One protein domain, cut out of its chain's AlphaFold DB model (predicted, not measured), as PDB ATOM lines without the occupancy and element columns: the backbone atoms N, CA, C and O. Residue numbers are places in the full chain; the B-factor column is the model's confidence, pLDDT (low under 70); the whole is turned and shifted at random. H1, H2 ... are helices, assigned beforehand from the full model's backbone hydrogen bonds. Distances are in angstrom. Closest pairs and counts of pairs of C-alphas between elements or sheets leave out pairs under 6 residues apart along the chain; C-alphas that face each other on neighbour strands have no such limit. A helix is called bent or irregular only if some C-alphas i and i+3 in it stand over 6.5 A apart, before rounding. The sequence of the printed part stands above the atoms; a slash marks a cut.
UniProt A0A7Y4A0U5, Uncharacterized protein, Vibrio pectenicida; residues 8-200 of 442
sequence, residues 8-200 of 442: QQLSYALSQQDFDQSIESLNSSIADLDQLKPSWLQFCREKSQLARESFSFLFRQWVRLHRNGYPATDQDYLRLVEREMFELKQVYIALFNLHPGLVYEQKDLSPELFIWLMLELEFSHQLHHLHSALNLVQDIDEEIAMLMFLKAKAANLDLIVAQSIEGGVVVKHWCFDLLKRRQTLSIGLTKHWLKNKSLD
ATOM      1  N   GLN A   8     261.499 147.942 145.857       86.69
ATOM      2  CA  GLN A   8     262.295 147.810 147.084       86.69
ATOM      3  C   GLN A   8     262.513 146.354 147.516       86.69
ATOM      4  O   GLN A   8     263.398 146.088 148.324       86.69
ATOM      5  N   GLN A   9     261.695 145.422 147.023       85.88
ATOM      6  CA  GLN A   9     261.824 143.997 147.327       85.88
ATOM      7  C   GLN A   9     262.834 143.294 146.408       85.88
ATOM      8  O   GLN A   9     263.229 142.168 146.701       85.88
ATOM      9  N   LEU A  10     263.280 143.942 145.325       87.00
ATOM     10  CA  LEU A  10     264.322 143.415 144.446       87.00
ATOM     11  C   LEU A  10     265.699 143.616 145.093       87.00
ATOM     12  O   LEU A  10     266.334 144.655 144.950       87.00
ATOM     13  N   SER A  11     266.149 142.613 145.846       79.69
ATOM     14  CA  SER A  11     267.444 142.632 146.537       79.69
ATOM     15  C   SER A  11     268.643 142.274 145.651       79.69
ATOM     16  O   SER A  11     269.769 142.616 145.994       79.69
ATOM     17  N   TYR A  12     268.420 141.553 144.550       85.75
ATOM     18  CA  TYR A  12     269.448 141.133 143.595       85.75
ATOM     19  C   TYR A  12     268.817 140.839 142.228       85.75
ATOM     20  O   TYR A  12     267.607 140.633 142.130       85.75
ATOM     21  N   ALA A  13     269.647 140.815 141.187       91.06
ATOM     22  CA  ALA A  13     269.266 140.483 139.820       91.06
ATOM     23  C   ALA A  13     269.729 139.053 139.498       91.06
ATOM     24  O   ALA A  13     270.900 138.745 139.709       91.06
ATOM     25  N   LEU A  14     268.824 138.189 139.024       92.06
ATOM     26  CA  LEU A  14     269.161 136.818 138.619       92.06
ATOM     27  C   LEU A  14     269.616 136.808 137.165       92.06
ATOM     28  O   LEU A  14     268.821 137.074 136.265       92.06
ATOM     29  N   SER A  15     270.886 136.504 136.950       93.50
ATOM     30  CA  SER A  15     271.505 136.422 135.633       93.50
ATOM     31  C   SER A  15     271.284 135.052 134.986       93.50
ATOM     32  O   SER A  15     270.951 134.074 135.655       93.50
ATOM     33  N   GLN A  16     271.541 134.954 133.679       93.88
ATOM     34  CA  GLN A  16     271.531 133.659 132.989       93.88
ATOM     35  C   GLN A  16     272.568 132.686 133.577       93.88
ATOM     36  O   GLN A  16     272.311 131.493 133.666       93.88
ATOM     37  N   GLN A  17     273.695 133.198 134.083       93.75
ATOM     38  CA  GLN A  17     274.719 132.368 134.714       93.75
ATOM     39  C   GLN A  17     274.193 131.642 135.965       93.75
ATOM     40  O   GLN A  17     274.588 130.508 136.220       93.75
ATOM     41  N   ASP A  18     273.280 132.253 136.729       93.19
ATOM     42  CA  ASP A  18     272.665 131.615 137.905       93.19
ATOM     43  C   ASP A  18     271.766 130.427 137.505       93.19
ATOM     44  O   ASP A  18     271.649 129.430 138.228       93.19
ATOM     45  N   PHE A  19     271.138 130.523 136.332       92.94
ATOM     46  CA  PHE A  19     270.320 129.462 135.746       92.94
ATOM     47  C   PHE A  19     271.214 128.332 135.240       92.94
ATOM     48  O   PHE A  19     270.982 127.171 135.583       92.94
ATOM     49  N   ASP A  20     272.278 128.675 134.518       93.88
ATOM     50  CA  ASP A  20     273.236 127.712 133.976       93.88
ATOM     51  C   ASP A  20     273.919 126.919 135.105       93.88
ATOM     52  O   ASP A  20     273.961 125.692 135.055       93.88
ATOM     53  N   GLN A  21     274.329 127.584 136.194       95.12
ATOM     54  CA  GLN A  21     274.864 126.920 137.395       95.12
ATOM     55  C   GLN A  21     273.855 125.964 138.042       95.12
ATOM     56  O   GLN A  21     274.223 124.890 138.524       95.12
ATOM     57  N   SER A  22     272.572 126.337 138.055       94.56
ATOM     58  CA  SER A  22     271.516 125.464 138.573       94.56
ATOM     59  C   SER A  22     271.412 124.198 137.717       94.56
ATOM     60  O   SER A  22     271.387 123.098 138.261       94.56
ATOM     61  N   ILE A  23     271.450 124.328 136.387       94.81
ATOM     62  CA  ILE A  23     271.439 123.192 135.450       94.81
ATOM     63  C   ILE A  23     272.697 122.321 135.582       94.81
ATOM     64  O   ILE A  23     272.588 121.094 135.598       94.81
ATOM     65  N   GLU A  24     273.880 122.917 135.729       95.81
ATOM     66  CA  GLU A  24     275.128 122.185 135.978       95.81
ATOM     67  C   GLU A  24     275.057 121.362 137.270       95.81
ATOM     68  O   GLU A  24     275.447 120.192 137.281       95.81
ATOM     69  N   SER A  25     274.485 121.924 138.340       95.69
ATOM     70  CA  SER A  25     274.276 121.211 139.606       95.69
ATOM     71  C   SER A  25     273.342 120.003 139.449       95.69
ATOM     72  O   SER A  25     273.625 118.930 139.999       95.69
ATOM     73  N   LEU A  26     272.276 120.136 138.651       96.12
ATOM     74  CA  LEU A  26     271.400 119.009 138.323       96.12
ATOM     75  C   LEU A  26     272.150 117.933 137.531       96.12
ATOM     76  O   LEU A  26     272.064 116.756 137.875       96.12
ATOM     77  N   ASN A  27     272.917 118.322 136.510       96.88
ATOM     78  CA  ASN A  27     273.693 117.393 135.683       96.88
ATOM     79  C   ASN A  27     274.745 116.633 136.498       96.88
ATOM     80  O   ASN A  27     274.916 115.432 136.298       96.88
ATOM     81  N   SER A  28     275.406 117.295 137.452       96.38
ATOM     82  CA  SER A  28     276.323 116.629 138.385       96.38
ATOM     83  C   SER A  28     275.597 115.556 139.197       96.38
ATOM     84  O   SER A  28     276.057 114.424 139.279       96.38
ATOM     85  N   SER A  29     274.416 115.881 139.726       96.12
ATOM     86  CA  SER A  29     273.603 114.934 140.498       96.12
ATOM     87  C   SER A  29     273.068 113.771 139.649       96.12
ATOM     88  O   SER A  29     272.808 112.691 140.176       96.12
ATOM     89  N   ILE A  30     272.877 113.973 138.341       97.00
ATOM     90  CA  ILE A  30     272.548 112.898 137.394       97.00
ATOM     91  C   ILE A  30     273.769 112.001 137.174       97.00
ATOM     92  O   ILE A  30     273.638 110.782 137.235       97.00
ATOM     93  N   ALA A  31     274.956 112.578 136.972       96.50
ATOM     94  CA  ALA A  31     276.195 111.814 136.806       96.50
ATOM     95  C   ALA A  31     276.523 110.960 138.047       96.50
ATOM     96  O   ALA A  31     276.995 109.832 137.923       96.50
ATOM     97  N   ASP A  32     276.191 111.449 139.244       96.25
ATOM     98  CA  ASP A  32     276.375 110.712 140.498       96.25
ATOM     99  C   ASP A  32     275.501 109.446 140.616       96.25
ATOM    100  O   ASP A  32     275.773 108.588 141.458       96.25
ATOM    101  N   LEU A  33     274.499 109.253 139.746       95.75
ATOM    102  CA  LEU A  33     273.704 108.020 139.721       95.75
ATOM    103  C   LEU A  33     274.531 106.776 139.391       95.75
ATOM    104  O   LEU A  33     274.153 105.681 139.814       95.75
ATOM    105  N   ASP A  34     275.663 106.926 138.701       92.81
ATOM    106  CA  ASP A  34     276.575 105.816 138.397       92.81
ATOM    107  C   ASP A  34     277.192 105.199 139.666       92.81
ATOM    108  O   ASP A  34     277.695 104.073 139.640       92.81
ATOM    109  N   GLN A  35     277.118 105.900 140.803       92.38
ATOM    110  CA  GLN A  35     277.537 105.386 142.108       92.38
ATOM    111  C   GLN A  35     276.517 104.402 142.712       92.38
ATOM    112  O   GLN A  35     276.847 103.642 143.629       92.38
ATOM    113  N   LEU A  36     275.271 104.392 142.222       92.81
ATOM    114  CA  LEU A  36     274.239 103.462 142.673       92.81
ATOM    115  C   LEU A  36     274.435 102.072 142.057       92.81
ATOM    116  O   LEU A  36     274.985 101.890 140.973       92.81
ATOM    117  N   LYS A  37     273.918 101.047 142.742       95.38
ATOM    118  CA  LYS A  37     273.929  99.681 142.203       95.38
ATOM    119  C   LYS A  37     273.141  99.636 140.884       95.38
ATOM    120  O   LYS A  37     271.976 100.039 140.894       95.38
ATOM    121  N   PRO A  38     273.683  99.041 139.802       95.31
ATOM    122  CA  PRO A  38     273.002  98.998 138.505       95.31
ATOM    123  C   PRO A  38     271.587  98.406 138.559       95.31
ATOM    124  O   PRO A  38     270.678  98.919 137.917       95.31
ATOM    125  N   SER A  39     271.367  97.374 139.381       95.12
ATOM    126  CA  SER A  39     270.041  96.765 139.555       95.12
ATOM    127  C   SER A  39     269.035  97.680 140.257       95.12
ATOM    128  O   SER A  39     267.849  97.642 139.940       95.12
ATOM    129  N   TRP A  40     269.488  98.517 141.195       94.81
ATOM    130  CA  TRP A  40     268.634  99.510 141.851       94.81
ATOM    131  C   TRP A  40     268.287 100.635 140.889       94.81
ATOM    132  O   TRP A  40     267.123 101.014 140.796       94.81
ATOM    133  N   LEU A  41     269.282 101.123 140.146       96.00
ATOM    134  CA  LEU A  41     269.095 102.162 139.142       96.00
ATOM    135  C   LEU A  41     268.117 101.707 138.052       96.00
ATOM    136  O   LEU A  41     267.184 102.439 137.732       96.00
ATOM    137  N   GLN A  42     268.266 100.478 137.547       96.19
ATOM    138  CA  GLN A  42     267.338  99.894 136.579       96.19
ATOM    139  C   GLN A  42     265.912  99.822 137.137       96.19
ATOM    140  O   GLN A  42     264.990 100.334 136.507       96.19
ATOM    141  N   PHE A  43     265.731  99.261 138.335       96.25
ATOM    142  CA  PHE A  43     264.414  99.187 138.972       96.25
ATOM    143  C   PHE A  43     263.779 100.577 139.141       96.25
ATOM    144  O   PHE A  43     262.606 100.771 138.830       96.25
ATOM    145  N   CYS A  44     264.554 101.565 139.597       97.06
ATOM    146  CA  CYS A  44     264.070 102.933 139.776       97.06
ATOM    147  C   CYS A  44     263.667 103.579 138.448       97.06
ATOM    148  O   CYS A  44     262.615 104.212 138.378       97.06
ATOM    149  N   ARG A  45     264.458 103.386 137.386       96.62
ATOM    150  CA  ARG A  45     264.150 103.893 136.041       96.62
ATOM    151  C   ARG A  45     262.904 103.233 135.451       96.62
ATOM    152  O   ARG A  45     262.073 103.943 134.896       96.62
ATOM    153  N   GLU A  46     262.710 101.928 135.645       96.38
ATOM    154  CA  GLU A  46     261.481 101.225 135.244       96.38
ATOM    155  C   GLU A  46     260.245 101.784 135.972       96.38
ATOM    156  O   GLU A  46     259.215 102.050 135.349       96.38
ATOM    157  N   LYS A  47     260.340 102.032 137.287       96.19
ATOM    158  CA  LYS A  47     259.242 102.652 138.052       96.19
ATOM    159  C   LYS A  47     258.983 104.096 137.640       96.19
ATOM    160  O   LYS A  47     257.823 104.476 137.490       96.19
ATOM    161  N   SER A  48     260.040 104.871 137.419       96.56
ATOM    162  CA  SER A  48     259.943 106.247 136.930       96.56
ATOM    163  C   SER A  48     259.288 106.304 135.549       96.56
ATOM    164  O   SER A  48     258.424 107.146 135.318       96.56
ATOM    165  N   GLN A  49     259.623 105.374 134.650       96.56
ATOM    166  CA  GLN A  49     259.014 105.285 133.324       96.56
ATOM    167  C   GLN A  49     257.501 105.031 133.399       96.56
ATOM    168  O   GLN A  49     256.742 105.767 132.774       96.56
ATOM    169  N   LEU A  50     257.058 104.044 134.183       95.56
ATOM    170  CA  LEU A  50     255.628 103.744 134.342       95.56
ATOM    171  C   LEU A  50     254.854 104.924 134.954       95.56
ATOM    172  O   LEU A  50     253.753 105.261 134.507       95.56
ATOM    173  N   ALA A  51     255.441 105.576 135.961       96.44
ATOM    174  CA  ALA A  51     254.857 106.762 136.579       96.44
ATOM    175  C   ALA A  51     254.767 107.931 135.584       96.44
ATOM    176  O   ALA A  51     253.743 108.607 135.524       96.44
ATOM    177  N   ARG A  52     255.794 108.120 134.750       96.25
ATOM    178  CA  ARG A  52     255.845 109.159 133.713       96.25
ATOM    179  C   ARG A  52     254.798 108.944 132.626       96.25
ATOM    180  O   ARG A  52     254.155 109.902 132.212       96.25
ATOM    181  N   GLU A  53     254.610 107.710 132.165       95.44
ATOM    182  CA  GLU A  53     253.575 107.371 131.176       95.44
ATOM    183  C   GLU A  53     252.172 107.680 131.724       95.44
ATOM    184  O   GLU A  53     251.369 108.333 131.055       95.44
ATOM    185  N   SER A  54     251.923 107.309 132.983       96.06
ATOM    186  CA  SER A  54     250.668 107.611 133.684       96.06
ATOM    187  C   SER A  54     250.465 109.121 133.867       96.06
ATOM    188  O   SER A  54     249.382 109.647 133.603       96.06
ATOM    189  N   PHE A  55     251.523 109.837 134.260       96.25
ATOM    190  CA  PHE A  55     251.504 111.289 134.411       96.25
ATOM    191  C   PHE A  55     251.193 111.984 133.086       96.25
ATOM    192  O   PHE A  55     250.336 112.855 133.059       96.25
ATOM    193  N   SER A  56     251.834 111.581 131.986       95.06
ATOM    194  CA  SER A  56     251.627 112.183 130.661       95.06
ATOM    195  C   SER A  56     250.156 112.134 130.239       95.06
ATOM    196  O   SER A  56     249.604 113.133 129.774       95.06
ATOM    197  N   PHE A  57     249.484 111.001 130.469       95.12
ATOM    198  CA  PHE A  57     248.049 110.886 130.221       95.12
ATOM    199  C   PHE A  57     247.237 111.845 131.103       95.12
ATOM    200  O   PHE A  57     246.459 112.646 130.581       95.12
ATOM    201  N   LEU A  58     247.433 111.798 132.424       96.44
ATOM    202  CA  LEU A  58     246.681 112.616 133.381       96.44
ATOM    203  C   LEU A  58     246.908 114.116 133.172       96.44
ATOM    204  O   LEU A  58     245.957 114.891 133.194       96.44
ATOM    205  N   PHE A  59     248.146 114.519 132.903       95.44
ATOM    206  CA  PHE A  59     248.526 115.903 132.657       95.44
ATOM    207  C   PHE A  59     247.826 116.466 131.418       95.44
ATOM    208  O   PHE A  59     247.263 117.559 131.473       95.44
ATOM    209  N   ARG A  60     247.740 115.695 130.325       94.06
ATOM    210  CA  ARG A  60     246.965 116.096 129.136       94.06
ATOM    211  C   ARG A  60     245.484 116.289 129.452       94.06
ATOM    212  O   ARG A  60     244.889 117.261 128.986       94.06
ATOM    213  N   GLN A  61     244.891 115.404 130.259       92.12
ATOM    214  CA  GLN A  61     243.502 115.573 130.703       92.12
ATOM    215  C   GLN A  61     243.351 116.826 131.566       92.12
ATOM    216  O   GLN A  61     242.449 117.628 131.336       92.12
ATOM    217  N   TRP A  62     244.270 117.047 132.504       92.12
ATOM    218  CA  TRP A  62     244.279 118.220 133.372       92.12
ATOM    219  C   TRP A  62     244.342 119.534 132.577       92.12
ATOM    220  O   TRP A  62     243.545 120.441 132.833       92.12
ATOM    221  N   VAL A  63     245.214 119.621 131.562       91.25
ATOM    222  CA  VAL A  63     245.304 120.775 130.647       91.25
ATOM    223  C   VAL A  63     243.997 120.965 129.869       91.25
ATOM    224  O   VAL A  63     243.457 122.075 129.838       91.25
ATOM    225  N   ARG A  64     243.457 119.894 129.268       88.44
ATOM    226  CA  ARG A  64     242.209 119.941 128.482       88.44
ATOM    227  C   ARG A  64     241.037 120.459 129.314       88.44
ATOM    228  O   ARG A  64     240.299 121.325 128.849       88.44
ATOM    229  N   LEU A  65     240.887 119.973 130.545       86.75
ATOM    230  CA  LEU A  65     239.797 120.379 131.438       86.75
ATOM    231  C   LEU A  65     239.855 121.878 131.762       86.75
ATOM    232  O   LEU A  65     238.827 122.549 131.745       86.75
ATOM    233  N   HIS A  66     241.053 122.428 131.970       86.50
ATOM    234  CA  HIS A  66     241.222 123.860 132.222       86.50
ATOM    235  C   HIS A  66     240.945 124.738 130.989       86.50
ATOM    236  O   HIS A  66     240.406 125.843 131.131       86.50
ATOM    237  N   ARG A  67     241.293 124.269 129.784       84.06
ATOM    238  CA  ARG A  67     241.015 124.989 128.524       84.06
ATOM    239  C   ARG A  67     239.521 124.992 128.195       84.06
ATOM    240  O   ARG A  67     238.945 126.044 127.900       84.06
ATOM    241  N   ASN A  68     238.871 123.839 128.331       79.94
ATOM    242  CA  ASN A  68     237.482 123.650 127.911       79.94
ATOM    243  C   ASN A  68     236.460 124.202 128.915       79.94
ATOM    244  O   ASN A  68     235.299 124.381 128.556       79.94
ATOM    245  N   GLY A  69     236.885 124.514 130.144       76.56
ATOM    246  CA  GLY A  69     235.965 124.881 131.213       76.56
ATOM    247  C   GLY A  69     236.519 125.787 132.296       76.56
ATOM    248  O   GLY A  69     237.729 125.955 132.469       76.56
ATOM    249  N   TYR A  70     235.608 126.387 133.063       80.44
ATOM    250  CA  TYR A  70     235.966 126.949 134.358       80.44
ATOM    251  C   TYR A  70     236.401 125.809 135.294       80.44
ATOM    252  O   TYR A  70     235.617 124.878 135.480       80.44
ATOM    253  N   PRO A  71     237.619 125.847 135.874       72.00
ATOM    254  CA  PRO A  71     238.092 124.804 136.777       72.00
ATOM    255  C   PRO A  71     237.367 124.941 138.117       72.00
ATOM    256  O   PRO A  71     237.860 125.565 139.058       72.00
ATOM    257  N   ALA A  72     236.152 124.421 138.165       67.88
ATOM    258  CA  ALA A  72     235.273 124.510 139.308       67.88
ATOM    259  C   ALA A  72     235.527 123.340 140.270       67.88
ATOM    260  O   ALA A  72     235.956 122.253 139.880       67.88
ATOM    261  N   THR A  73     235.295 123.574 141.561       63.47
ATOM    262  CA  THR A  73     235.536 122.561 142.609       63.47
ATOM    263  C   THR A  73     234.539 121.400 142.571       63.47
ATOM    264  O   THR A  73     234.773 120.371 143.205       63.47
ATOM    265  N   ASP A  74     233.449 121.552 141.830       70.25
ATOM    266  CA  ASP A  74     232.396 120.566 141.605       70.25
ATOM    267  C   ASP A  74     232.662 119.656 140.392       70.25
ATOM    268  O   ASP A  74     231.932 118.690 140.192       70.25
ATOM    269  N   GLN A  75     233.724 119.888 139.610       80.44
ATOM    270  CA  GLN A  75     234.055 119.025 138.477       80.44
ATOM    271  C   GLN A  75     234.723 117.719 138.945       80.44
ATOM    272  O   GLN A  75     235.941 117.646 139.134       80.44
ATOM    273  N   ASP A  76     233.924 116.661 139.103       85.69
ATOM    274  CA  ASP A  76     234.346 115.340 139.604       85.69
ATOM    275  C   ASP A  76     235.570 114.767 138.890       85.69
ATOM    276  O   ASP A  76     236.515 114.312 139.537       85.69
ATOM    277  N   TYR A  77     235.583 114.832 137.558       87.50
ATOM    278  CA  TYR A  77     236.682 114.280 136.774       87.50
ATOM    279  C   TYR A  77     237.991 115.057 136.968       87.50
ATOM    280  O   TYR A  77     239.050 114.443 137.072       87.50
ATOM    281  N   LEU A  78     237.937 116.387 137.113       88.56
ATOM    282  CA  LEU A  78     239.129 117.182 137.418       88.56
ATOM    283  C   LEU A  78     239.703 116.801 138.787       88.56
ATOM    284  O   LEU A  78     240.909 116.600 138.907       88.56
ATOM    285  N   ARG A  79     238.844 116.626 139.799       88.81
ATOM    286  CA  ARG A  79     239.267 116.185 141.139       88.81
ATOM    287  C   ARG A  79     239.912 114.805 141.119       88.81
ATOM    288  O   ARG A  79     240.900 114.588 141.816       88.81
ATOM    289  N   LEU A  80     239.356 113.884 140.332       92.62
ATOM    290  CA  LEU A  80     239.942 112.564 140.131       92.62
ATOM    291  C   LEU A  80     241.342 112.690 139.522       92.62
ATOM    292  O   LEU A  80     242.294 112.185 140.104       92.62
ATOM    293  N   VAL A  81     241.481 113.422 138.413       93.56
ATOM    294  CA  VAL A  81     242.774 113.635 137.742       93.56
ATOM    295  C   VAL A  81     243.807 114.250 138.694       93.56
ATOM    296  O   VAL A  81     244.923 113.743 138.791       93.56
ATOM    297  N   GLU A  82     243.446 115.295 139.443       92.06
ATOM    298  CA  GLU A  82     244.353 115.946 140.400       92.06
ATOM    299  C   GLU A  82     244.772 115.014 141.548       92.06
ATOM    300  O   GLU A  82     245.928 115.054 141.979       92.06
ATOM    301  N   ARG A  83     243.871 114.142 142.020       94.44
ATOM    302  CA  ARG A  83     244.194 113.125 143.032       94.44
ATOM    303  C   ARG A  83     245.199 112.108 142.499       94.44
ATOM    304  O   ARG A  83     246.205 111.865 143.156       94.44
ATOM    305  N   GLU A  84     244.960 111.550 141.316       95.56
ATOM    306  CA  GLU A  84     245.863 110.558 140.715       95.56
ATOM    307  C   GLU A  84     247.246 111.169 140.419       95.56
ATOM    308  O   GLU A  84     248.279 110.555 140.688       95.56
ATOM    309  N   MET A  85     247.297 112.424 139.951       95.19
ATOM    310  CA  MET A  85     248.563 113.153 139.799       95.19
ATOM    311  C   MET A  85     249.288 113.318 141.143       95.19
ATOM    312  O   MET A  85     250.505 113.136 141.217       95.19
ATOM    313  N   PHE A  86     248.563 113.624 142.223       94.00
ATOM    314  CA  PHE A  86     249.142 113.723 143.565       94.00
ATOM    315  C   PHE A  86     249.704 112.382 144.067       94.00
ATOM    316  O   PHE A  86     250.758 112.366 144.706       94.00
ATOM    317  N   GLU A  87     249.048 111.264 143.763       94.38
ATOM    318  CA  GLU A  87     249.554 109.926 144.090       94.38
ATOM    319  C   GLU A  87     250.840 109.605 143.313       94.38
ATOM    320  O   GLU A  87     251.825 109.162 143.911       94.38
ATOM    321  N   LEU A  88     250.898 109.934 142.017       95.00
ATOM    322  CA  LEU A  88     252.119 109.786 141.212       95.00
ATOM    323  C   LEU A  88     253.287 110.617 141.755       95.00
ATOM    324  O   LEU A  88     254.431 110.156 141.726       95.00
ATOM    325  N   LYS A  89     253.020 111.799 142.322       96.06
ATOM    326  CA  LYS A  89     254.049 112.616 142.987       96.06
ATOM    327  C   LYS A  89     254.796 111.842 144.072       96.06
ATOM    328  O   LYS A  89     256.003 112.022 144.224       96.06
ATOM    329  N   GLN A  90     254.108 110.970 144.812       96.12
ATOM    330  CA  GLN A  90     254.716 110.199 145.902       96.12
ATOM    331  C   GLN A  90     255.813 109.256 145.397       96.12
ATOM    332  O   GLN A  90     256.808 109.051 146.093       96.12
ATOM    333  N   VAL A  91     255.687 108.748 144.166       96.06
ATOM    334  CA  VAL A  91     256.745 107.961 143.515       96.06
ATOM    335  C   VAL A  91     258.002 108.813 143.354       96.06
ATOM    336  O   VAL A  91     259.085 108.389 143.749       96.06
ATOM    337  N   TYR A  92     257.866 110.039 142.848       97.44
ATOM    338  CA  TYR A  92     259.003 110.940 142.646       97.44
ATOM    339  C   TYR A  92     259.601 111.455 143.953       97.44
ATOM    340  O   TYR A  92     260.815 111.602 144.035       97.44
ATOM    341  N   ILE A  93     258.796 111.650 145.000       97.31
ATOM    342  CA  ILE A  93     259.303 111.949 146.348       97.31
ATOM    343  C   ILE A  93     260.152 110.779 146.866       97.31
ATOM    344  O   ILE A  93     261.249 110.992 147.383       97.31
ATOM    345  N   ALA A  94     259.692 109.537 146.695       96.94
ATOM    346  CA  ALA A  94     260.458 108.357 147.096       96.94
ATOM    347  C   ALA A  94     261.767 108.218 146.300       96.94
ATOM    348  O   ALA A  94     262.810 107.931 146.889       96.94
ATOM    349  N   LEU A  95     261.733 108.472 144.986       96.94
ATOM    350  CA  LEU A  95     262.928 108.490 144.136       96.94
ATOM    351  C   LEU A  95     263.906 109.595 144.557       96.94
ATOM    352  O   LEU A  95     265.099 109.331 144.664       96.94
ATOM    353  N   PHE A  96     263.411 110.797 144.857       96.56
ATOM    354  CA  PHE A  96     264.238 111.919 145.301       96.56
ATOM    355  C   PHE A  96     264.945 111.628 146.627       96.56
ATOM    356  O   PHE A  96     266.133 111.905 146.768       96.56
ATOM    357  N   ASN A  97     264.227 111.022 147.579       95.81
ATOM    358  CA  ASN A  97     264.781 110.617 148.872       95.81
ATOM    359  C   ASN A  97     265.856 109.528 148.743       95.81
ATOM    360  O   ASN A  97     266.730 109.435 149.602       95.81
ATOM    361  N   LEU A  98     265.784 108.695 147.699       95.19
ATOM    362  CA  LEU A  98     266.838 107.736 147.378       95.19
ATOM    363  C   LEU A  98     268.041 108.438 146.739       95.19
ATOM    364  O   LEU A  98     269.166 108.250 147.196       95.19
ATOM    365  N   HIS A  99     267.807 109.209 145.675       96.62
ATOM    366  CA  HIS A  99     268.821 110.039 145.032       96.62
ATOM    367  C   HIS A  99     268.175 111.131 144.150       96.62
ATOM    368  O   HIS A  99     267.435 110.787 143.223       96.62
ATOM    369  N   PRO A 100     268.499 112.429 144.333       96.12
ATOM    370  CA  PRO A 100     267.913 113.527 143.552       96.12
ATOM    371  C   PRO A 100     268.064 113.375 142.035       96.12
ATOM    372  O   PRO A 100     267.134 113.669 141.284       96.12
ATOM    373  N   GLY A 101     269.201 112.823 141.591       97.12
ATOM    374  CA  GLY A 101     269.474 112.540 140.180       97.12
ATOM    375  C   GLY A 101     268.354 111.768 139.469       97.12
ATOM    376  O   GLY A 101     268.073 112.059 138.313       97.12
ATOM    377  N   LEU A 102     267.647 110.858 140.157       97.31
ATOM    378  CA  LEU A 102     266.552 110.062 139.571       97.31
ATOM    379  C   LEU A 102     265.352 110.925 139.146       97.31
ATOM    380  O   LEU A 102     264.629 110.589 138.203       97.31
ATOM    381  N   VAL A 103     265.131 112.038 139.849       97.62
ATOM    382  CA  VAL A 103     264.124 113.043 139.483       97.62
ATOM    383  C   VAL A 103     264.690 114.000 138.442       97.62
ATOM    384  O   VAL A 103     263.989 114.358 137.500       97.62
ATOM    385  N   TYR A 104     265.956 114.389 138.568       97.88
ATOM    386  CA  TYR A 104     266.572 115.348 137.654       97.88
ATOM    387  C   TYR A 104     266.744 114.811 136.232       97.88
ATOM    388  O   TYR A 104     266.612 115.590 135.294       97.88
ATOM    389  N   GLU A 105     266.911 113.497 136.041       96.75
ATOM    390  CA  GLU A 105     266.851 112.853 134.717       96.75
ATOM    391  C   GLU A 105     265.546 113.172 133.961       96.75
ATOM    392  O   GLU A 105     265.521 113.167 132.729       96.75
ATOM    393  N   GLN A 106     264.450 113.487 134.669       96.62
ATOM    394  CA  GLN A 106     263.188 113.841 134.018       96.62
ATOM    395  C   GLN A 106     263.274 115.150 133.235       96.62
ATOM    396  O   GLN A 106     262.471 115.326 132.327       96.62
ATOM    397  N   LYS A 107     264.245 116.032 133.510       96.62
ATOM    398  CA  LYS A 107     264.397 117.282 132.752       96.62
ATOM    399  C   LYS A 107     264.578 117.031 131.253       96.62
ATOM    400  O   LYS A 107     264.046 117.784 130.454       96.62
ATOM    401  N   ASP A 108     265.278 115.952 130.892       94.75
ATOM    402  CA  ASP A 108     265.560 115.591 129.499       94.75
ATOM    403  C   ASP A 108     264.528 114.591 128.955       94.75
ATOM    404  O   ASP A 108     264.235 114.566 127.763       94.75
ATOM    405  N   LEU A 109     263.961 113.749 129.827       95.00
ATOM    406  CA  LEU A 109     263.040 112.680 129.429       95.00
ATOM    407  C   LEU A 109     261.572 113.128 129.341       95.00
ATOM    408  O   LEU A 109     260.805 112.582 128.549       95.00
ATOM    409  N   SER A 110     261.152 114.052 130.205       95.50
ATOM    410  CA  SER A 110     259.811 114.643 130.243       95.50
ATOM    411  C   SER A 110     259.868 116.004 130.955       95.50
ATOM    412  O   SER A 110     259.594 116.089 132.158       95.50
ATOM    413  N   PRO A 111     260.207 117.079 130.216       96.25
ATOM    414  CA  PRO A 111     260.340 118.422 130.779       96.25
ATOM    415  C   PRO A 111     259.080 118.901 131.514       96.25
ATOM    416  O   PRO A 111     259.181 119.509 132.574       96.25
ATOM    417  N   GLU A 112     257.885 118.568 131.010       96.62
ATOM    418  CA  GLU A 112     256.599 118.907 131.643       96.62
ATOM    419  C   GLU A 112     256.484 118.334 133.063       96.62
ATOM    420  O   GLU A 112     256.153 119.056 134.005       96.62
ATOM    421  N   LEU A 113     256.806 117.047 133.234       96.94
ATOM    422  CA  LEU A 113     256.819 116.384 134.536       96.94
ATOM    423  C   LEU A 113     257.864 117.011 135.457       96.94
ATOM    424  O   LEU A 113     257.579 117.264 136.627       96.94
ATOM    425  N   PHE A 114     259.067 117.263 134.942       97.75
ATOM    426  CA  PHE A 114     260.132 117.876 135.727       97.75
ATOM    427  C   PHE A 114     259.727 119.266 136.233       97.75
ATOM    428  O   PHE A 114     259.795 119.519 137.436       97.75
ATOM    429  N   ILE A 115     259.249 120.142 135.345       97.31
ATOM    430  CA  ILE A 115     258.781 121.489 135.698       97.31
ATOM    431  C   ILE A 115     257.660 121.401 136.731       97.31
ATOM    432  O   ILE A 115     257.714 122.098 137.744       97.31
ATOM    433  N   TRP A 116     256.679 120.520 136.516       96.62
ATOM    434  CA  TRP A 116     255.594 120.314 137.468       96.62
ATOM    435  C   TRP A 116     256.124 119.931 138.856       96.62
ATOM    436  O   TRP A 116     255.788 120.598 139.832       96.62
ATOM    437  N   LEU A 117     257.024 118.944 138.949       96.88
ATOM    438  CA  LEU A 117     257.638 118.533 140.217       96.88
ATOM    439  C   LEU A 117     258.389 119.686 140.892       96.88
ATOM    440  O   LEU A 117     258.199 119.919 142.082       96.88
ATOM    441  N   MET A 118     259.203 120.445 140.156       96.94
ATOM    442  CA  MET A 118     259.992 121.550 140.722       96.94
ATOM    443  C   MET A 118     259.127 122.707 141.257       96.94
ATOM    444  O   MET A 118     259.598 123.500 142.077       96.94
ATOM    445  N   LEU A 119     257.864 122.802 140.831       96.06
ATOM    446  CA  LEU A 119     256.887 123.783 141.312       96.06
ATOM    447  C   LEU A 119     256.082 123.307 142.531       96.06
ATOM    448  O   LEU A 119     255.448 124.132 143.203       96.06
ATOM    449  N   GLU A 120     256.106 122.009 142.835       95.31
ATOM    450  CA  GLU A 120     255.420 121.430 143.989       95.31
ATOM    451  C   GLU A 120     256.111 121.820 145.306       95.31
ATOM    452  O   GLU A 120     257.299 122.151 145.359       95.31
ATOM    453  N   LEU A 121     255.357 121.823 146.407       93.00
ATOM    454  CA  LEU A 121     255.829 122.332 147.704       93.00
ATOM    455  C   LEU A 121     257.020 121.537 148.260       93.00
ATOM    456  O   LEU A 121     257.886 122.104 148.926       93.00
ATOM    457  N   GLU A 122     257.084 120.244 147.957       93.88
ATOM    458  CA  GLU A 122     258.142 119.343 148.401       93.88
ATOM    459  C   GLU A 122     259.494 119.660 147.748       93.88
ATOM    460  O   GLU A 122     260.528 119.408 148.359       93.88
ATOM    461  N   PHE A 123     259.507 120.285 146.564       94.44
ATOM    462  CA  PHE A 123     260.732 120.580 145.809       94.44
ATOM    463  C   PHE A 123     261.038 122.083 145.736       94.44
ATOM    464  O   PHE A 123     262.189 122.490 145.891       94.44
ATOM    465  N   SER A 124     260.020 122.929 145.579       92.50
ATOM    466  CA  SER A 124     260.154 124.374 145.307       92.50
ATOM    467  C   SER A 124     260.796 125.215 146.416       92.50
ATOM    468  O   SER A 124     261.056 126.402 146.221       92.50
ATOM    469  N   HIS A 125     261.068 124.634 147.585       88.62
ATOM    470  CA  HIS A 125     261.812 125.307 148.651       88.62
ATOM    471  C   HIS A 125     263.284 125.558 148.278       88.62
ATOM    472  O   HIS A 125     263.918 126.443 148.855       88.62
ATOM    473  N   GLN A 126     263.828 124.806 147.315       90.56
ATOM    474  CA  GLN A 126     265.196 124.972 146.825       90.56
ATOM    475  C   GLN A 126     265.207 125.913 145.617       90.56
ATOM    476  O   GLN A 126     264.520 125.677 144.626       90.56
ATOM    477  N   LEU A 127     266.003 126.983 145.686       87.81
ATOM    478  CA  LEU A 127     266.031 128.023 144.647       87.81
ATOM    479  C   LEU A 127     266.432 127.477 143.271       87.81
ATOM    480  O   LEU A 127     265.803 127.817 142.273       87.81
ATOM    481  N   HIS A 128     267.428 126.588 143.228       91.12
ATOM    482  CA  HIS A 128     267.913 126.013 141.974       91.12
ATOM    483  C   HIS A 128     266.834 125.185 141.255       91.12
ATOM    484  O   HIS A 128     266.785 125.215 140.033       91.12
ATOM    485  N   HIS A 129     265.901 124.541 141.974       95.06
ATOM    486  CA  HIS A 129     264.756 123.864 141.353       95.06
ATOM    487  C   HIS A 129     263.860 124.844 140.585       95.06
ATOM    488  O   HIS A 129     263.473 124.572 139.450       95.06
ATOM    489  N   LEU A 130     263.561 126.006 141.175       94.06
ATOM    490  CA  LEU A 130     262.742 127.031 140.524       94.06
ATOM    491  C   LEU A 130     263.476 127.688 139.349       94.06
ATOM    492  O   LEU A 130     262.846 127.948 138.325       94.06
ATOM    493  N   HIS A 131     264.790 127.909 139.457       93.56
ATOM    494  CA  HIS A 131     265.605 128.394 138.338       93.56
ATOM    495  C   HIS A 131     265.597 127.401 137.174       93.56
ATOM    496  O   HIS A 131     265.312 127.780 136.042       93.56
ATOM    497  N   SER A 132     265.838 126.119 137.453       94.19
ATOM    498  CA  SER A 132     265.828 125.073 136.430       94.19
ATOM    499  C   SER A 132     264.450 124.905 135.795       94.19
ATOM    500  O   SER A 132     264.363 124.774 134.578       94.19
ATOM    501  N   ALA A 133     263.370 124.975 136.580       95.56
ATOM    502  CA  ALA A 133     262.011 124.952 136.047       95.56
ATOM    503  C   ALA A 133     261.745 126.133 135.101       95.56
ATOM    504  O   ALA A 133     261.182 125.935 134.030       95.56
ATOM    505  N   LEU A 134     262.163 127.348 135.479       95.44
ATOM    506  CA  LEU A 134     262.030 128.542 134.638       95.44
ATOM    507  C   LEU A 134     262.875 128.451 133.363       95.44
ATOM    508  O   LEU A 134     262.423 128.898 132.312       95.44
ATOM    509  N   ASN A 135     264.073 127.868 133.442       93.00
ATOM    510  CA  ASN A 135     264.953 127.694 132.286       93.00
ATOM    511  C   ASN A 135     264.317 126.807 131.206       93.00
ATOM    512  O   ASN A 135     264.404 127.114 130.024       93.00
ATOM    513  N   LEU A 136     263.640 125.735 131.627       93.69
ATOM    514  CA  LEU A 136     263.045 124.733 130.736       93.69
ATOM    515  C   LEU A 136     261.672 125.136 130.181       93.69
ATOM    516  O   LEU A 136     261.082 124.393 129.402       93.69
ATOM    517  N   VAL A 137     261.137 126.305 130.550       94.12
ATOM    518  CA  VAL A 137     259.859 126.798 130.004       94.12
ATOM    519  C   VAL A 137     259.901 126.904 128.478       94.12
ATOM    520  O   VAL A 137     258.884 126.690 127.828       94.12
ATOM    521  N   GLN A 138     261.068 127.210 127.908       91.69
ATOM    522  CA  GLN A 138     261.254 127.338 126.460       91.69
ATOM    523  C   GLN A 138     261.191 125.997 125.718       91.69
ATOM    524  O   GLN A 138     261.000 125.989 124.504       91.69
ATOM    525  N   ASP A 139     261.312 124.883 126.443       92.62
ATOM    526  CA  ASP A 139     261.341 123.531 125.883       92.62
ATOM    527  C   ASP A 139     259.947 122.879 125.842       92.62
ATOM    528  O   ASP A 139     259.803 121.738 125.397       92.62
ATOM    529  N   ILE A 140     258.906 123.581 126.310       94.31
ATOM    530  CA  ILE A 140     257.514 123.109 126.335       94.31
ATOM    531  C   ILE A 140     256.544 124.160 125.774       94.31
ATOM    532  O   ILE A 140     256.908 125.311 125.545       94.31
ATOM    533  N   ASP A 141     255.283 123.769 125.555       94.00
ATOM    534  CA  ASP A 141     254.227 124.695 125.124       94.00
ATOM    535  C   ASP A 141     254.030 125.833 126.141       94.00
ATOM    536  O   ASP A 141     253.847 125.601 127.341       94.00
ATOM    537  N   GLU A 142     254.035 127.075 125.648       92.25
ATOM    538  CA  GLU A 142     254.016 128.284 126.477       92.25
ATOM    539  C   GLU A 142     252.786 128.351 127.394       92.25
ATOM    540  O   GLU A 142     252.889 128.719 128.569       92.25
ATOM    541  N   GLU A 143     251.612 127.984 126.875       89.31
ATOM    542  CA  GLU A 143     250.357 128.050 127.622       89.31
ATOM    543  C   GLU A 143     250.257 126.917 128.654       89.31
ATOM    544  O   GLU A 143     249.727 127.128 129.750       89.31
ATOM    545  N   ILE A 144     250.822 125.741 128.363       93.31
ATOM    546  CA  ILE A 144     250.985 124.662 129.350       93.31
ATOM    547  C   ILE A 144     251.913 125.107 130.488       93.31
ATOM    548  O   ILE A 144     251.554 124.971 131.664       93.31
ATOM    549  N   ALA A 145     253.071 125.691 130.165       94.88
ATOM    550  CA  ALA A 145     253.987 126.237 131.163       94.88
ATOM    551  C   ALA A 145     253.290 127.293 132.028       94.88
ATOM    552  O   ALA A 145     253.320 127.234 133.261       94.88
ATOM    553  N   MET A 146     252.598 128.238 131.390       94.44
ATOM    554  CA  MET A 146     251.889 129.310 132.078       94.44
ATOM    555  C   MET A 146     250.826 128.758 133.033       94.44
ATOM    556  O   MET A 146     250.712 129.229 134.167       94.44
ATOM    557  N   LEU A 147     250.084 127.728 132.619       93.06
ATOM    558  CA  LEU A 147     249.111 127.050 133.470       93.06
ATOM    559  C   LEU A 147     249.771 126.438 134.717       93.06
ATOM    560  O   LEU A 147     249.304 126.702 135.830       93.06
ATOM    561  N   MET A 148     250.872 125.693 134.569       94.81
ATOM    562  CA  MET A 148     251.598 125.113 135.712       94.81
ATOM    563  C   MET A 148     252.075 126.194 136.687       94.81
ATOM    564  O   MET A 148     251.794 126.139 137.888       94.81
ATOM    565  N   PHE A 149     252.734 127.232 136.174       95.56
ATOM    566  CA  PHE A 149     253.280 128.304 136.998       95.56
ATOM    567  C   PHE A 149     252.207 129.189 137.634       95.56
ATOM    568  O   PHE A 149     252.421 129.707 138.729       95.56
ATOM    569  N   LEU A 150     251.034 129.370 137.021       93.38
ATOM    570  CA  LEU A 150     249.917 130.087 137.651       93.38
ATOM    571  C   LEU A 150     249.352 129.316 138.848       93.38
ATOM    572  O   LEU A 150     249.043 129.922 139.888       93.38
ATOM    573  N   LYS A 151     249.259 127.990 138.711       90.56
ATOM    574  CA  LYS A 151     248.745 127.059 139.726       90.56
ATOM    575  C   LYS A 151     249.744 126.784 140.848       90.56
ATOM    576  O   LYS A 151     249.320 126.498 141.970       90.56
ATOM    577  N   ALA A 152     251.037 126.965 140.587       92.88
ATOM    578  CA  ALA A 152     252.101 126.770 141.561       92.88
ATOM    579  C   ALA A 152     251.899 127.601 142.841       92.88
ATOM    580  O   ALA A 152     251.653 128.822 142.811       92.88
ATOM    581  N   LYS A 153     252.056 126.921 143.982       89.75
ATOM    582  CA  LYS A 153     251.960 127.482 145.342       89.75
ATOM    583  C   LYS A 153     253.328 127.779 145.972       89.75
ATOM    584  O   LYS A 153     253.383 128.140 147.143       89.75
ATOM    585  N   ALA A 154     254.407 127.661 145.198       90.62
ATOM    586  CA  ALA A 154     255.766 127.989 145.612       90.62
ATOM    587  C   ALA A 154     255.863 129.428 146.163       90.62
ATOM    588  O   ALA A 154     255.501 130.392 145.485       90.62
ATOM    589  N   ALA A 155     256.347 129.565 147.402       85.75
ATOM    590  CA  ALA A 155     256.307 130.821 148.158       85.75
ATOM    591  C   ALA A 155     257.171 131.935 147.540       85.75
ATOM    592  O   ALA A 155     256.742 133.085 147.482       85.75
ATOM    593  N   ASN A 156     258.359 131.587 147.039       86.81
ATOM    594  CA  ASN A 156     259.323 132.546 146.489       86.81
ATOM    595  C   ASN A 156     259.186 132.751 144.977       86.81
ATOM    596  O   ASN A 156     259.938 133.534 144.404       86.81
ATOM    597  N   LEU A 157     258.234 132.073 144.323       93.19
ATOM    598  CA  LEU A 157     258.132 132.071 142.866       93.19
ATOM    599  C   LEU A 157     257.974 133.482 142.297       93.19
ATOM    600  O   LEU A 157     258.697 133.862 141.389       93.19
ATOM    601  N   ASP A 158     257.056 134.269 142.857       93.75
ATOM    602  CA  ASP A 158     256.790 135.630 142.389       93.75
ATOM    603  C   ASP A 158     258.046 136.518 142.481       93.75
ATOM    604  O   ASP A 158     258.356 137.256 141.547       93.75
ATOM    605  N   LEU A 159     258.809 136.402 143.573       92.44
ATOM    606  CA  LEU A 159     260.039 137.170 143.763       92.44
ATOM    607  C   LEU A 159     261.140 136.735 142.788       92.44
ATOM    608  O   LEU A 159     261.740 137.595 142.152       92.44
ATOM    609  N   ILE A 160     261.361 135.427 142.632       92.94
ATOM    610  CA  ILE A 160     262.357 134.875 141.699       92.94
ATOM    611  C   ILE A 160     262.050 135.334 140.277       92.94
ATOM    612  O   ILE A 160     262.919 135.881 139.611       92.94
ATOM    613  N   VAL A 161     260.795 135.209 139.840       95.50
ATOM    614  CA  VAL A 161     260.350 135.642 138.508       95.50
ATOM    615  C   VAL A 161     260.623 137.135 138.290       95.50
ATOM    616  O   VAL A 161     261.081 137.528 137.217       95.50
ATOM    617  N   ALA A 162     260.396 137.979 139.301       95.56
ATOM    618  CA  ALA A 162     260.705 139.405 139.215       95.56
ATOM    619  C   ALA A 162     262.218 139.682 139.158       95.56
ATOM    620  O   ALA A 162     262.658 140.527 138.380       95.56
ATOM    621  N   GLN A 163     263.024 138.952 139.927       94.75
ATOM    622  CA  GLN A 163     264.487 139.062 139.904       94.75
ATOM    623  C   GLN A 163     265.092 138.552 138.588       94.75
ATOM    624  O   GLN A 163     266.111 139.078 138.145       94.75
ATOM    625  N   SER A 164     264.460 137.572 137.937       95.12
ATOM    626  CA  SER A 164     264.833 137.099 136.600       95.12
ATOM    627  C   SER A 164     264.626 138.174 135.530       95.12
ATOM    628  O   SER A 164     265.446 138.312 134.626       95.12
ATOM    629  N   ILE A 165     263.562 138.977 135.641       95.94
ATOM    630  CA  ILE A 165     263.363 140.144 134.764       95.94
ATOM    631  C   ILE A 165     264.463 141.180 135.010       95.94
ATOM    632  O   ILE A 165     265.025 141.709 134.051       95.94
ATOM    633  N   GLU A 166     264.794 141.436 136.280       94.56
ATOM    634  CA  GLU A 166     265.836 142.394 136.664       94.56
ATOM    635  C   GLU A 166     267.211 142.016 136.096       94.56
ATOM    636  O   GLU A 166     267.924 142.877 135.586       94.56
ATOM    637  N   GLY A 167     267.571 140.730 136.133       93.38
ATOM    638  CA  GLY A 167     268.840 140.237 135.587       93.38
ATOM    639  C   GLY A 167     268.832 139.934 134.091       93.38
ATOM    640  O   GLY A 167     269.857 139.519 133.555       93.38
ATOM    641  N   GLY A 168     267.713 140.177 133.402       93.75
ATOM    642  CA  GLY A 168     267.644 140.119 131.946       93.75
ATOM    643  C   GLY A 168     267.795 138.716 131.357       93.75
ATOM    644  O   GLY A 168     268.354 138.587 130.269       93.75
ATOM    645  N   VAL A 169     267.301 137.680 132.044       94.19
ATOM    646  CA  VAL A 169     267.323 136.298 131.524       94.19
ATOM    647  C   VAL A 169     266.526 136.164 130.223       94.19
ATOM    648  O   VAL A 169     265.645 136.979 129.929       94.19
ATOM    649  N   VAL A 170     266.771 135.092 129.466       92.94
ATOM    650  CA  VAL A 170     266.125 134.872 128.157       92.94
ATOM    651  C   VAL A 170     264.591 134.840 128.269       92.94
ATOM    652  O   VAL A 170     263.889 135.407 127.435       92.94
ATOM    653  N   VAL A 171     264.051 134.264 129.348       93.75
ATOM    654  CA  VAL A 171     262.599 134.137 129.596       93.75
ATOM    655  C   VAL A 171     261.936 135.384 130.208       93.75
ATOM    656  O   VAL A 171     260.777 135.325 130.617       93.75
ATOM    657  N   LYS A 172     262.612 136.541 130.277       94.88
ATOM    658  CA  LYS A 172     262.100 137.749 130.963       94.88
ATOM    659  C   LYS A 172     260.706 138.216 130.506       94.88
ATOM    660  O   LYS A 172     259.905 138.634 131.340       94.88
ATOM    661  N   HIS A 173     260.379 138.113 129.216       94.62
ATOM    662  CA  HIS A 173     259.065 138.518 128.692       94.62
ATOM    663  C   HIS A 173     257.950 137.585 129.157       94.62
ATOM    664  O   HIS A 173     256.877 138.044 129.553       94.62
ATOM    665  N   TRP A 174     258.238 136.286 129.180       95.19
ATOM    666  CA  TRP A 174     257.334 135.276 129.706       95.19
ATOM    667  C   TRP A 174     257.143 135.446 131.221       95.19
ATOM    668  O   TRP A 174     256.015 135.443 131.717       95.19
ATOM    669  N   CYS A 175     258.227 135.720 131.957       96.12
ATOM    670  CA  CYS A 175     258.187 136.060 133.382       96.12
ATOM    671  C   CYS A 175     257.299 137.283 133.662       96.12
ATOM    672  O   CYS A 175     256.516 137.287 134.617       96.12
ATOM    673  N   PHE A 176     257.379 138.317 132.821       95.88
ATOM    674  CA  PHE A 176     256.535 139.502 132.950       95.88
ATOM    675  C   PHE A 176     255.048 139.161 132.781       95.88
ATOM    676  O   PHE A 176     254.211 139.576 133.593       95.88
ATOM    677  N   ASP A 177     254.717 138.345 131.779       93.81
ATOM    678  CA  ASP A 177     253.351 137.871 131.567       93.81
ATOM    679  C   ASP A 177     252.856 136.971 132.702       93.81
ATOM    680  O   ASP A 177     251.693 137.095 133.107       93.81
ATOM    681  N   LEU A 178     253.731 136.154 133.290       95.00
ATOM    682  CA  LEU A 178     253.414 135.355 134.469       95.00
ATOM    683  C   LEU A 178     253.051 136.243 135.667       95.00
ATOM    684  O   LEU A 178     252.003 136.027 136.274       95.00
ATOM    685  N   LEU A 179     253.835 137.276 135.994       94.38
ATOM    686  CA  LEU A 179     253.516 138.196 137.103       94.38
ATOM    687  C   LEU A 179     252.215 138.967 136.865       94.38
ATOM    688  O   LEU A 179     251.423 139.176 137.794       94.38
ATOM    689  N   LYS A 180     251.962 139.364 135.612       92.06
ATOM    690  CA  LYS A 180     250.703 139.994 135.194       92.06
ATOM    691  C   LYS A 180     249.519 139.056 135.442       92.06
ATOM    692  O   LYS A 180     248.554 139.456 136.098       92.06
ATOM    693  N   ARG A 181     249.601 137.806 134.969       91.06
ATOM    694  CA  ARG A 181     248.552 136.781 135.131       91.06
ATOM    695  C   ARG A 181     248.445 136.287 136.588       91.06
ATOM    696  O   ARG A 181     247.360 135.919 137.018       91.06
ATOM    697  N   ARG A 182     249.506 136.353 137.401       90.94
ATOM    698  CA  ARG A 182     249.480 136.059 138.853       90.94
ATOM    699  C   ARG A 182     248.960 137.222 139.702       90.94
ATOM    700  O   ARG A 182     248.691 137.013 140.885       90.94
ATOM    701  N   GLN A 183     248.761 138.402 139.106       89.69
ATOM    702  CA  GLN A 183     248.338 139.652 139.760       89.69
ATOM    703  C   GLN A 183     249.290 140.143 140.865       89.69
ATOM    704  O   GLN A 183     248.880 140.859 141.782       89.69
ATOM    705  N   THR A 184     250.567 139.778 140.778       91.25
ATOM    706  CA  THR A 184     251.619 140.201 141.715       91.25
ATOM    707  C   THR A 184     252.411 141.400 141.201       91.25
ATOM    708  O   THR A 184     253.162 142.016 141.953       91.25
ATOM    709  N   LEU A 185     252.187 141.809 139.952       91.12
ATOM    710  CA  LEU A 185     252.797 142.994 139.360       91.12
ATOM    711  C   LEU A 185     252.243 144.301 139.966       91.12
ATOM    712  O   LEU A 185     251.027 144.485 140.081       91.12
ATOM    713  N   SER A 186     253.129 145.235 140.325       92.69
ATOM    714  CA  SER A 186     252.761 146.606 140.707       92.69
ATOM    715  C   SER A 186     253.102 147.606 139.605       92.69
ATOM    716  O   SER A 186     254.095 147.447 138.903       92.69
ATOM    717  N   ILE A 187     252.320 148.689 139.504       93.25
ATOM    718  CA  ILE A 187     252.564 149.774 138.536       93.25
ATOM    719  C   ILE A 187     253.971 150.362 138.719       93.25
ATOM    720  O   ILE A 187     254.668 150.613 137.741       93.25
ATOM    721  N   GLY A 188     254.409 150.551 139.970       93.69
ATOM    722  CA  GLY A 188     255.738 151.083 140.276       93.69
ATOM    723  C   GLY A 188     256.869 150.184 139.777       93.69
ATOM    724  O   GLY A 188     257.843 150.688 139.225       93.69
ATOM    725  N   LEU A 189     256.719 148.863 139.910       94.31
ATOM    726  CA  LEU A 189     257.683 147.895 139.389       94.31
ATOM    727  C   LEU A 189     257.703 147.870 137.858       94.31
ATOM    728  O   LEU A 189     258.763 147.901 137.246       94.31
ATOM    729  N   THR A 190     256.534 147.919 137.226       95.25
ATOM    730  CA  THR A 190     256.435 147.994 135.766       95.25
ATOM    731  C   THR A 190     257.087 149.264 135.205       95.25
ATOM    732  O   THR A 190     257.838 149.192 134.235       95.25
ATOM    733  N   LYS A 191     256.874 150.426 135.841       95.75
ATOM    734  CA  LYS A 191     257.547 151.685 135.470       95.75
ATOM    735  C   LYS A 191     259.063 151.626 135.683       95.75
ATOM    736  O   LYS A 191     259.807 152.225 134.910       95.75
ATOM    737  N   HIS A 192     259.522 150.920 136.715       94.81
ATOM    738  CA  HIS A 192     260.946 150.712 136.971       94.81
ATOM    739  C   HIS A 192     261.622 149.958 135.817       94.81
ATOM    740  O   HIS A 192     262.604 150.456 135.268       94.81
ATOM    741  N   TRP A 193     261.049 148.835 135.375       95.75
ATOM    742  CA  TRP A 193     261.585 148.066 134.244       95.75
ATOM    743  C   TRP A 193     261.506 148.801 132.908       95.75
ATOM    744  O   TRP A 193     262.418 148.660 132.095       95.75
ATOM    745  N   LEU A 194     260.477 149.631 132.701       95.44
ATOM    746  CA  LEU A 194     260.412 150.524 131.541       95.44
ATOM    747  C   LEU A 194     261.586 151.511 131.539       95.44
ATOM    748  O   LEU A 194     262.307 151.634 130.554       95.44
ATOM    749  N   LYS A 195     261.812 152.190 132.670       94.50
ATOM    750  CA  LYS A 195     262.879 153.188 132.815       94.50
ATOM    751  C   LYS A 195     264.271 152.575 132.649       94.50
ATOM    752  O   LYS A 195     265.142 153.197 132.045       94.50
ATOM    753  N   ASN A 196     264.469 151.372 133.178       92.44
ATOM    754  CA  ASN A 196     265.739 150.655 133.110       92.44
ATOM    755  C   ASN A 196     265.950 149.919 131.780       92.44
ATOM    756  O   ASN A 196     267.026 149.365 131.571       92.44
ATOM    757  N   LYS A 197     264.957 149.923 130.876       92.56
ATOM    758  CA  LYS A 197     264.976 149.181 129.604       92.56
ATOM    759  C   LYS A 197     265.198 147.673 129.789       92.56
ATOM    760  O   LYS A 197     265.802 147.017 128.943       92.56
ATOM    761  N   SER A 198     264.709 147.114 130.898       90.62
ATOM    762  CA  SER A 198     264.804 145.674 131.181       90.62
ATOM    763  C   SER A 198     263.873 144.862 130.269       90.62
ATOM    764  O   SER A 198     264.195 143.736 129.884       90.62
ATOM    765  N   LEU A 199     262.734 145.451 129.894       93.88
ATOM    766  CA  LEU A 199     261.682 144.867 129.060       93.88
ATOM    767  C   LEU A 199     261.370 145.760 127.853       93.88
ATOM    768  O   LEU A 199     261.671 146.953 127.859       93.88
ATOM    769  N   ASP A 200     260.709 145.176 126.856       91.88
ATOM    770  CA  ASP A 200     260.324 145.863 125.627       91.88
ATOM    771  C   ASP A 200     259.182 146.854 125.876       91.88
ATOM    772  O   ASP A 200     258.160 146.523 126.488       91.88
TER     773      ASP A 200
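What this domain is: This is residues 8 to 200 of the 442 residues of an uncharacterized protein of Vibrio pectenicida (UniProt A0A7Y4A0U5). Picture a flat V: the two long helices H1 and H2 meet at a corner, and H3 folds back alongside H2 as a hairpin. Between the arms, H6, H7 and H8 lie side by side in a triangle, with H9 and H10 packed together toward the mouth and H11 at the far end of the long axis. The printed part has 193 residues with eleven named helices, H1 to H11 in chain order, and no named strand: all helix. It is compact, with a radius of gyration of the C-alphas of 17.7 A, and spans 57 by 44 by 23 A.

How they stand to each other: Start with H1, residues 16 to 35, and H2, residues 38 to 68: they are close but not clearly touching, with Leu 33 and Leu 41 the closest C-alphas at 7.5 A, and run opposite ways at a steep tilt of 42 degrees. H3, residues 76 to 98, touches H2 in a helical hairpin, at a shallow tilt of 26 degrees, opposite ways; the closest C-alphas are those of Leu 58 and Val 81, 5.9 A apart. H4, residues 101 to 104, touches residues 26 to 33 of H1, closest at the C-alphas of Ile 30 and Gly 101, 4.2 A. H5, residues 106 to 109, touches H6, residues 111 to 119, only at the corner, with the C-alphas of Lys 107 and Phe 114 closest at 5.2 A. H6 is the hub, touching four helices; its hairpin with H7, residues 127 to 139, has the C-alphas of Ile 115 and Ala 133 closest at 4.7 A. H8, residues 142 to 151, touches H6, closest at the C-alphas of Trp 116 and Met 148, 6.5 A. H9, residues 157 to 166, forms a hairpin with H10, residues 172 to 182; the C-alphas of Ile 165 and Lys 172 are closest at 4.7 A. H11, residues 187 to 195, touches no helix. Every O i to N i+4 pair is within hydrogen-bond range in H2, H6, H8, H9, H10 and H11, against 13 of 16 in H1, 16 of 19 in H3 and 7 of 9 in H7; H4 and H5 are too short for such a pair.

Where its parts are: Find C-alpha 16 at (271.531, 133.659, 132.989); from there H1 runs 30.3 A. H2 runs 44.5 A to C-alpha 68 at (237.482, 123.650, 127.911), and H3 34.3 A. H7 is irregular, only just: C-alphas 135 and 138 are 6.9 A apart. H11 ends at C-alpha 195, (262.879, 153.188, 132.815).

The domain as a whole: The two C-alphas farthest apart, those of Ser 39 and Lys 195, are 57.3 A apart. The printed part has no cut, and no link is long. Mean pLDDT of the printed part is 93.0; look for values under 70 at residues 72 to 73.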